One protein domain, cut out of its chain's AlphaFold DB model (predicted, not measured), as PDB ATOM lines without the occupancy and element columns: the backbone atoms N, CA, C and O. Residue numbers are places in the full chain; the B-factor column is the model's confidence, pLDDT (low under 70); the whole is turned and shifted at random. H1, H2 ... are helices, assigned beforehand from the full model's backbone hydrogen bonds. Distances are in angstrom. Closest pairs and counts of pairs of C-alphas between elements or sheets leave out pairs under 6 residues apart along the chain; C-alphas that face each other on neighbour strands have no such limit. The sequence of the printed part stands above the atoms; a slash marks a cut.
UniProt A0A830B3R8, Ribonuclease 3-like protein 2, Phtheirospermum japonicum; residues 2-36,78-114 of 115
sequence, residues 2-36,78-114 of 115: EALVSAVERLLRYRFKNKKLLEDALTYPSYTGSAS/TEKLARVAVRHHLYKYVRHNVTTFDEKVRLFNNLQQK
ATOM      1  N   GLU A   2     145.409 124.548 180.981       81.44
ATOM      2  CA  GLU A   2     145.945 124.693 179.617       81.44
ATOM      3  C   GLU A   2     144.941 125.198 178.567       81.44
ATOM      4  O   GLU A   2     145.307 125.997 177.708       81.44
ATOM      5  N   ALA A   3     143.666 124.797 178.664       87.25
ATOM      6  CA  ALA A   3     142.619 125.260 177.754       87.25
ATOM      7  C   ALA A   3     142.338 126.774 177.867       87.25
ATOM      8  O   ALA A   3     142.188 127.438 176.843       87.25
ATOM      9  N   LEU A   4     142.318 127.333 179.088       89.38
ATOM     10  CA  LEU A   4     142.116 128.774 179.320       89.38
ATOM     11  C   LEU A   4     143.302 129.580 178.789       89.38
ATOM     12  O   LEU A   4     143.120 130.553 178.063       89.38
ATOM     13  N   VAL A   5     144.516 129.125 179.102       92.44
ATOM     14  CA  VAL A   5     145.760 129.727 178.610       92.44
ATOM     15  C   VAL A   5     145.769 129.753 177.082       92.44
ATOM     16  O   VAL A   5     145.955 130.812 176.493       92.44
ATOM     17  N   SER A   6     145.474 128.624 176.431       94.75
ATOM     18  CA  SER A   6     145.439 128.547 174.967       94.75
ATOM     19  C   SER A   6     144.372 129.456 174.346       94.75
ATOM     20  O   SER A   6     144.609 130.060 173.296       94.75
ATOM     21  N   ALA A   7     143.203 129.584 174.984       94.94
ATOM     22  CA  ALA A   7     142.151 130.483 174.523       94.94
ATOM     23  C   ALA A   7     142.606 131.950 174.558       94.94
ATOM     24  O   ALA A   7     142.421 132.672 173.576       94.94
ATOM     25  N   VAL A   8     143.256 132.374 175.646       95.81
ATOM     26  CA  VAL A   8     143.755 133.749 175.784       95.81
ATOM     27  C   VAL A   8     144.952 134.014 174.869       95.81
ATOM     28  O   VAL A   8     145.000 135.062 174.235       95.81
ATOM     29  N   GLU A   9     145.865 133.058 174.686       96.12
ATOM     30  CA  GLU A   9     146.952 133.175 173.699       96.12
ATOM     31  C   GLU A   9     146.419 133.404 172.277       96.12
ATOM     32  O   GLU A   9     146.933 134.240 171.530       96.12
ATOM     33  N   ARG A  10     145.343 132.699 171.904       95.62
ATOM     34  CA  ARG A  10     144.682 132.871 170.603       95.62
ATOM     35  C   ARG A  10     143.998 134.229 170.486       95.62
ATOM     36  O   ARG A  10     144.107 134.869 169.442       95.62
ATOM     37  N   LEU A  11     143.319 134.665 171.546       94.62
ATOM     38  CA  LEU A  11     142.660 135.969 171.612       94.62
ATOM     39  C   LEU A  11     143.665 137.116 171.451       94.62
ATOM     40  O   LEU A  11     143.424 138.041 170.680       94.62
ATOM     41  N   LEU A  12     144.803 137.030 172.143       94.06
ATOM     42  CA  LEU A  12     145.872 138.029 172.107       94.06
ATOM     43  C   LEU A  12     146.778 137.899 170.875       94.06
ATOM     44  O   LEU A  12     147.610 138.772 170.642       94.06
ATOM     45  N   ARG A  13     146.642 136.810 170.105       96.06
ATOM     46  CA  ARG A  13     147.558 136.431 169.014       96.06
ATOM     47  C   ARG A  13     149.020 136.429 169.472       96.06
ATOM     48  O   ARG A  13     149.921 136.813 168.730       96.06
ATOM     49  N   TYR A  14     149.243 135.991 170.706       96.75
ATOM     50  CA  TYR A  14     150.547 135.989 171.354       96.75
ATOM     51  C   TYR A  14     150.726 134.707 172.161       96.75
ATOM     52  O   TYR A  14     149.866 134.342 172.960       96.75
ATOM     53  N   ARG A  15     151.862 134.033 171.959       96.88
ATOM     54  CA  ARG A  15     152.223 132.814 172.686       96.88
ATOM     55  C   ARG A  15     153.196 133.150 173.809       96.88
ATOM     56  O   ARG A  15     154.297 133.640 173.555       96.88
ATOM     57  N   PHE A  16     152.813 132.863 175.044       96.50
ATOM     58  CA  PHE A  16     153.640 133.126 176.211       96.50
ATOM     59  C   PHE A  16     154.761 132.094 176.304       96.50
ATOM     60  O   PHE A  16     154.524 130.888 176.350       96.50
ATOM     61  N   LYS A  17     156.005 132.575 176.412       97.00
ATOM     62  CA  LYS A  17     157.162 131.715 176.716       97.00
ATOM     63  C   LYS A  17     156.999 131.028 178.072       97.00
ATOM     64  O   LYS A  17     157.277 129.843 178.205       97.00
ATOM     65  N   ASN A  18     156.521 131.778 179.065       96.12
ATOM     66  CA  ASN A  18     156.181 131.264 180.383       96.12
ATOM     67  C   ASN A  18     154.672 131.398 180.613       96.12
ATOM     68  O   ASN A  18     154.183 132.478 180.945       96.12
ATOM     69  N   LYS A  19     153.947 130.287 180.450       95.62
ATOM     70  CA  LYS A  19     152.489 130.231 180.624       95.62
ATOM     71  C   LYS A  19     152.048 130.624 182.034       95.62
ATOM     72  O   LYS A  19     150.995 131.232 182.171       95.62
ATOM     73  N   LYS A  20     152.876 130.372 183.056       94.81
ATOM     74  CA  LYS A  20     152.570 130.719 184.450       94.81
ATOM     75  C   LYS A  20     152.328 132.217 184.639       94.81
ATOM     76  O   LYS A  20     151.458 132.591 185.409       94.81
ATOM     77  N   LEU A  21     153.019 133.075 183.884       95.88
ATOM     78  CA  LEU A  21     152.777 134.521 183.936       95.88
ATOM     79  C   LEU A  21     151.364 134.884 183.472       95.88
ATOM     80  O   LEU A  21     150.732 135.749 184.066       95.88
ATOM     81  N   LEU A  22     150.863 134.216 182.430       96.25
ATOM     82  CA  LEU A  22     149.492 134.411 181.968       96.25
ATOM     83  C   LEU A  22     148.487 133.850 182.982       96.25
ATOM     84  O   LEU A  22     147.463 134.472 183.242       96.25
ATOM     85  N   GLU A  23     148.788 132.700 183.584       95.31
ATOM     86  CA  GLU A  23     147.957 132.139 184.649       95.31
ATOM     87  C   GLU A  23     147.845 133.097 185.838       95.31
ATOM     88  O   GLU A  23     146.733 133.377 186.283       95.31
ATOM     89  N   ASP A  24     148.965 133.624 186.326       95.69
ATOM     90  CA  ASP A  24     149.015 134.569 187.442       95.69
ATOM     91  C   ASP A  24     148.290 135.878 187.083       95.69
ATOM     92  O   ASP A  24     147.497 136.379 187.880       95.69
ATOM     93  N   ALA A  25     148.475 136.385 185.855       96.38
ATOM     94  CA  ALA A  25     147.804 137.587 185.347       96.38
ATOM     95  C   ALA A  25     146.273 137.454 185.273       96.38
ATOM     96  O   ALA A  25     145.559 138.449 185.372       96.38
ATOM     97  N   LEU A  26     145.759 136.232 185.116       95.56
ATOM     98  CA  LEU A  26     144.326 135.942 185.078       95.56
ATOM     99  C   LEU A  26     143.752 135.589 186.459       95.56
ATOM    100  O   LEU A  26     142.591 135.203 186.541       95.56
ATOM    101  N   THR A  27     144.515 135.700 187.549       95.69
ATOM    102  CA  THR A  27     144.045 135.336 188.897       95.69
ATOM    103  C   THR A  27     143.803 136.558 189.758       95.69
ATOM    104  O   THR A  27     144.743 137.251 190.154       95.69
ATOM    105  N   TYR A  28     142.543 136.781 190.122       94.94
ATOM    106  CA  TYR A  28     142.166 137.816 191.074       94.94
ATOM    107  C   TYR A  28     142.525 137.395 192.514       94.94
ATOM    108  O   TYR A  28     142.356 136.219 192.852       94.94
ATOM    109  N   PRO A  29     142.945 138.319 193.403       94.06
ATOM    110  CA  PRO A  29     143.391 137.992 194.766       94.06
ATOM    111  C   PRO A  29     142.414 137.182 195.632       94.06
ATOM    112  O   PRO A  29     142.846 136.495 196.551       94.06
ATOM    113  N   SER A  30     141.106 137.214 195.346       92.88
ATOM    114  CA  SER A  30     140.122 136.376 196.062       92.88
ATOM    115  C   SER A  30     140.282 134.867 195.812       92.88
ATOM    116  O   SER A  30     139.702 134.062 196.538       92.88
ATOM    117  N   TYR A  31     140.989 134.479 194.745       92.94
ATOM    118  CA  TYR A  31     141.208 133.085 194.381       92.94
ATOM    119  C   TYR A  31     142.411 132.543 195.161       92.94
ATOM    120  O   TYR A  31     143.568 132.792 194.819       92.94
ATOM    121  N   THR A  32     142.130 131.844 196.257       88.12
ATOM    122  CA  THR A  32     143.145 131.339 197.184       88.12
ATOM    123  C   THR A  32     143.909 130.144 196.602       88.12
ATOM    124  O   THR A  32     143.413 129.417 195.742       88.12
ATOM    125  N   GLY A  33     145.149 129.935 197.057       86.12
ATOM    126  CA  GLY A  33     145.976 128.797 196.629       86.12
ATOM    127  C   GLY A  33     146.686 128.974 195.280       86.12
ATOM    128  O   GLY A  33     147.187 128.004 194.715       86.12
ATOM    129  N   SER A  34     146.746 130.188 194.731       88.25
ATOM    130  CA  SER A  34     147.519 130.514 193.523       88.25
ATOM    131  C   SER A  34     148.109 131.922 193.614       88.25
ATOM    132  O   SER A  34     147.598 132.767 194.348       88.25
ATOM    133  N   ALA A  35     149.190 132.181 192.876       92.25
ATOM    134  CA  ALA A  35     149.699 133.540 192.733       92.25
ATOM    135  C   ALA A  35     148.693 134.394 191.942       92.25
ATOM    136  O   ALA A  35     148.018 133.907 191.031       92.25
ATOM    137  N   SER A  36     148.567 135.661 192.337       94.06
ATOM    138  CA  SER A  36     147.619 136.617 191.763       94.06
ATOM    139  C   SER A  36     148.315 137.731 190.991       94.06
ATOM    140  O   SER A  36     149.521 137.963 191.134       94.06
ATOM    141  N   THR A  78     141.384 153.473 184.299       92.06
ATOM    142  CA  THR A  78     140.964 152.106 184.654       92.06
ATOM    143  C   THR A  78     139.670 151.715 183.949       92.06
ATOM    144  O   THR A  78     139.525 150.592 183.479       92.06
ATOM    145  N   GLU A  79     138.749 152.665 183.807       92.69
ATOM    146  CA  GLU A  79     137.493 152.467 183.097       92.69
ATOM    147  C   GLU A  79     137.713 152.139 181.612       92.69
ATOM    148  O   GLU A  79     137.162 151.163 181.109       92.69
ATOM    149  N   LYS A  80     138.565 152.893 180.904       91.81
ATOM    150  CA  LYS A  80     138.880 152.625 179.490       91.81
ATOM    151  C   LYS A  80     139.552 151.268 179.306       91.81
ATOM    152  O   LYS A  80     139.214 150.545 178.369       91.81
ATOM    153  N   LEU A  81     140.446 150.889 180.218       93.06
ATOM    154  CA  LEU A  81     141.063 149.560 180.212       93.06
ATOM    155  C   LEU A  81     140.027 148.457 180.460       93.06
ATOM    156  O   LEU A  81     140.031 147.446 179.756       93.06
ATOM    157  N   ALA A  82     139.082 148.675 181.379       93.69
ATOM    158  CA  ALA A  82     137.968 147.761 181.606       93.69
ATOM    159  C   ALA A  82     137.075 147.624 180.360       93.69
ATOM    160  O   ALA A  82     136.737 146.500 179.986       93.69
ATOM    161  N   ARG A  83     136.768 148.727 179.654       93.00
ATOM    162  CA  ARG A  83     136.033 148.709 178.370       93.00
ATOM    163  C   ARG A  83     136.737 147.814 177.341       93.00
ATOM    164  O   ARG A  83     136.085 146.997 176.691       93.00
ATOM    165  N   VAL A  84     138.065 147.911 177.219       92.62
ATOM    166  CA  VAL A  84     138.860 147.047 176.325       92.62
ATOM    167  C   VAL A  84     138.798 145.583 176.777       92.62
ATOM    168  O   VAL A  84     138.488 144.708 175.966       92.62
ATOM    169  N   ALA A  85     139.017 145.299 178.063       93.75
ATOM    170  CA  ALA A  85     138.973 143.937 178.596       93.75
ATOM    171  C   ALA A  85     137.609 143.262 178.371       93.75
ATOM    172  O   ALA A  85     137.533 142.098 177.975       93.75
ATOM    173  N   VAL A  86     136.526 144.013 178.558       93.69
ATOM    174  CA  VAL A  86     135.153 143.590 178.283       93.69
ATOM    175  C   VAL A  86     134.925 143.313 176.802       93.69
ATOM    176  O   VAL A  86     134.420 142.242 176.455       93.69
ATOM    177  N   ARG A  87     135.307 144.256 175.931       92.38
ATOM    178  CA  ARG A  87     135.104 144.166 174.478       92.38
ATOM    179  C   ARG A  87     135.795 142.941 173.886       92.38
ATOM    180  O   ARG A  87     135.255 142.313 172.984       92.38
ATOM    181  N   HIS A  88     136.958 142.582 174.422       91.50
ATOM    182  CA  HIS A  88     137.699 141.387 174.020       91.50
ATOM    183  C   HIS A  88     137.327 140.132 174.823       91.50
ATOM    184  O   HIS A  88     137.945 139.088 174.648       91.50
ATOM    185  N   HIS A  89     136.314 140.203 175.690       92.25
ATOM    186  CA  HIS A  89     135.862 139.099 176.538       92.25
ATOM    187  C   HIS A  89     136.937 138.523 177.476       92.25
ATOM    188  O   HIS A  89     136.813 137.380 177.918       92.25
ATOM    189  N   LEU A  90     137.968 139.302 177.824       93.38
ATOM    190  CA  LEU A  90     139.046 138.874 178.722       93.38
ATOM    191  C   LEU A  90     138.529 138.531 180.123       93.38
ATOM    192  O   LEU A  90     139.014 137.588 180.740       93.38
ATOM    193  N   TYR A  91     137.494 139.236 180.591       93.31
ATOM    194  CA  TYR A  91     136.878 139.000 181.902       93.31
ATOM    195  C   TYR A  91     136.384 137.557 182.096       93.31
ATOM    196  O   TYR A  91     136.396 137.064 183.217       93.31
ATOM    197  N   LYS A  92     136.006 136.855 181.015       93.56
ATOM    198  CA  LYS A  92     135.529 135.460 181.066       93.56
ATOM    199  C   LYS A  92     136.612 134.465 181.487       93.56
ATOM    200  O   LYS A  92     136.297 133.330 181.826       93.56
ATOM    201  N   TYR A  93     137.878 134.868 181.406       94.75
ATOM    202  CA  TYR A  93     139.028 134.021 181.713       94.75
ATOM    203  C   TYR A  93     139.645 134.338 183.081       94.75
ATOM    204  O   TYR A  93     140.621 133.695 183.464       94.75
ATOM    205  N   VAL A  94     139.097 135.315 183.815       93.94
ATOM    206  CA  VAL A  94     139.589 135.698 185.142       93.94
ATOM    207  C   VAL A  94     139.125 134.683 186.183       93.94
ATOM    208  O   VAL A  94     137.945 134.367 186.286       93.94
ATOM    209  N   ARG A  95     140.059 134.194 186.996       93.31
ATOM    210  CA  ARG A  95     139.797 133.328 188.148       93.31
ATOM    211  C   ARG A  95     139.514 134.189 189.370       93.31
ATOM    212  O   ARG A  95     140.367 134.972 189.785       93.31
ATOM    213  N   HIS A  96     138.338 134.039 189.964       94.19
ATOM    214  CA  HIS A  96     137.940 134.744 191.179       94.19
ATOM    215  C   HIS A  96     136.911 133.921 191.962       94.19
ATOM    216  O   HIS A  96     136.214 133.087 191.396       94.19
ATOM    217  N   ASN A  97     136.773 134.218 193.251       93.62
ATOM    218  CA  ASN A  97     135.733 133.678 194.132       93.62
ATOM    219  C   ASN A  97     134.653 134.734 194.454       93.62
ATOM    220  O   ASN A  97     133.883 134.595 195.399       93.62
ATOM    221  N   VAL A  98     134.611 135.828 193.686       93.12
ATOM    222  CA  VAL A  98     133.623 136.909 193.837       93.12
ATOM    223  C   VAL A  98     132.298 136.514 193.179       93.12
ATOM    224  O   VAL A  98     132.238 136.382 191.961       93.12
ATOM    225  N   THR A  99     131.230 136.381 193.966       92.19
ATOM    226  CA  THR A  99     129.894 135.951 193.498       92.19
ATOM    227  C   THR A  99     129.181 136.985 192.626       92.19
ATOM    228  O   THR A  99     128.455 136.628 191.708       92.19
ATOM    229  N   THR A 100     129.422 138.275 192.869       93.44
ATOM    230  CA  THR A 100     128.781 139.397 192.155       93.44
ATOM    231  C   THR A 100     129.549 139.852 190.911       93.44
ATOM    232  O   THR A 100     129.206 140.867 190.307       93.44
ATOM    233  N   PHE A 101     130.626 139.159 190.529       92.31
ATOM    234  CA  PHE A 101     131.508 139.612 189.448       92.31
ATOM    235  C   PHE A 101     130.775 139.711 188.108       92.31
ATOM    236  O   PHE A 101     130.812 140.760 187.465       92.31
ATOM    237  N   ASP A 102     130.046 138.663 187.725       90.94
ATOM    238  CA  ASP A 102     129.320 138.634 186.454       90.94
ATOM    239  C   ASP A 102     128.224 139.703 186.389       90.94
ATOM    240  O   ASP A 102     128.029 140.330 185.349       90.94
ATOM    241  N   GLU A 103     127.535 139.958 187.503       93.12
ATOM    242  CA  GLU A 103     126.534 141.024 187.607       93.12
ATOM    243  C   GLU A 103     127.167 142.402 187.416       93.12
ATOM    244  O   GLU A 103     126.655 143.217 186.648       93.12
ATOM    245  N   LYS A 104     128.323 142.645 188.047       92.81
ATOM    246  CA  LYS A 104     129.079 143.893 187.888       92.81
ATOM    247  C   LYS A 104     129.552 144.089 186.452       92.81
ATOM    248  O   LYS A 104     129.422 145.193 185.927       92.81
ATOM    249  N   VAL A 105     130.044 143.038 185.792       93.00
ATOM    250  CA  VAL A 105     130.442 143.114 184.379       93.00
ATOM    251  C   VAL A 105     129.232 143.381 183.480       93.00
ATOM    252  O   VAL A 105     129.310 144.210 182.578       93.00
ATOM    253  N   ARG A 106     128.086 142.736 183.731       91.62
ATOM    254  CA  ARG A 106     126.843 142.998 182.982       91.62
ATOM    255  C   ARG A 106     126.371 144.437 183.152       91.62
ATOM    256  O   ARG A 106     126.044 145.085 182.161       91.62
ATOM    257  N   LEU A 107     126.361 144.945 184.385       91.75
ATOM    258  CA  LEU A 107     125.994 146.330 184.669       91.75
ATOM    259  C   LEU A 107     126.933 147.297 183.946       91.75
ATOM    260  O   LEU A 107     126.462 148.217 183.283       91.75
ATOM    261  N   PHE A 108     128.242 147.045 184.017       92.31
ATOM    262  CA  PHE A 108     129.236 147.823 183.293       92.31
ATOM    263  C   PHE A 108     128.936 147.828 181.789       92.31
ATOM    264  O   PHE A 108     128.807 148.901 181.219       92.31
ATOM    265  N   ASN A 109     128.695 146.674 181.157       87.62
ATOM    266  CA  ASN A 109     128.355 146.595 179.727       87.62
ATOM    267  C   ASN A 109     127.100 147.392 179.356       87.62
ATOM    268  O   ASN A 109     127.065 148.020 178.301       87.62
ATOM    269  N   ASN A 110     126.074 147.373 180.206       86.31
ATOM    270  CA  ASN A 110     124.816 148.065 179.934       86.31
ATOM    271  C   ASN A 110     124.957 149.590 180.016       86.31
ATOM    272  O   ASN A 110     124.306 150.306 179.259       86.31
ATOM    273  N   LEU A 111     125.811 150.093 180.913       81.62
ATOM    274  CA  LEU A 111     126.126 151.523 180.994       81.62
ATOM    275  C   LEU A 111     126.868 152.009 179.741       81.62
ATOM    276  O   LEU A 111     126.688 153.145 179.327       81.62
ATOM    277  N   GLN A 112     127.637 151.127 179.101       69.06
ATOM    278  CA  GLN A 112     128.430 151.431 177.908       69.06
ATOM    279  C   GLN A 112     127.618 151.510 176.612       69.06
ATOM    280  O   GLN A 112     128.081 152.110 175.654       69.06
ATOM    281  N   GLN A 113     126.435 150.893 176.549       59.59
ATOM    282  CA  GLN A 113     125.577 150.940 175.354       59.59
ATOM    283  C   GLN A 113     124.695 152.196 175.289       59.59
ATOM    284  O   GLN A 113     123.948 152.366 174.330       59.59
ATOM    285  N   LYS A 114     124.737 153.044 176.324       53.12
ATOM    286  CA  LYS A 114     123.941 154.275 176.426       53.12
ATOM    287  C   LYS A 114     124.716 155.544 176.044       53.12
ATOM    288  O   LYS A 114     124.118 156.616 176.077       53.12
TER     289      LYS A 114
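What this domain is: This is residues 2 to 36 and 78 to 114 of the 115 residues of the protein "Ribonuclease 3-like protein 2" of Phtheirospermum japonicum (UniProt A0A830B3R8). Two pairs of crosswise helices lie at the two ends of a loosely joined body, the longest helix H5 with H3 at one end and H1 with H2 at the other, and the four-residue H4 sits in the middle between the pairs. Contacts between the helices are few. The printed part has 72 residues with five named helices, H1 to H5 in order along the chain, and no named strand; its class is all helix. It is only just compact, close to loose, with a radius of gyration of the C-alphas of 13.1 A and spans of 40 by 29 by 21 A.

How they stand to each other: H5, residues 101 to 112, is close to but not clearly touching H3, residues 78 to 87; the closest C-alphas, of Val 86 and Asn 109, are 7.6 A apart. Their lines are about perpendicular, at 83 degrees. H4, residues 90 to 93, is near H5, with 5 pairs of C-alphas within 10 A. H4 is close to but not clearly touching H3, with the closest C-alphas, of Ala 85 and Tyr 91, 6.3 A apart. H4 only just touches H1, residues 2 to 12, with 3 pairs of C-alphas within 8 A; the closest, of Leu 4 and Tyr 93, are 6.5 A apart. H1 only just touches H2, residues 19 to 25, also with 3 pairs; the closest C-alphas, of Val 5 and Glu 23, are 6.9 A apart, and the lines are about perpendicular at 76 degrees. H2 and H5 are apart. In H1, H2, H3 and H5 every O i to N i+4 pair is within hydrogen-bond range; H4 is too short for such a pair.

Where its parts are: From first to last C-alpha, H5 measures 16.8 A, H1 15.3 A and H3 14.2 A. C-alpha 2, where H1 begins, is at (145.945, 124.693, 179.617), and C-alpha 112, where H5 ends, is at (128.430, 151.431, 177.908).

The domain as a whole: The C-alphas of Lys 17 and Lys 114, the two farthest apart, are 40.2 A apart. Residues 37 to 77 are not printed, and C-alphas 36 and 78 across this cut are 18.3 A apart. The link from H3 to H4 is tight, and those from H1 to H2 and H4 to H5 are short. The mean pLDDT of the printed part is 91.6; residues 112 to 114 are under 70.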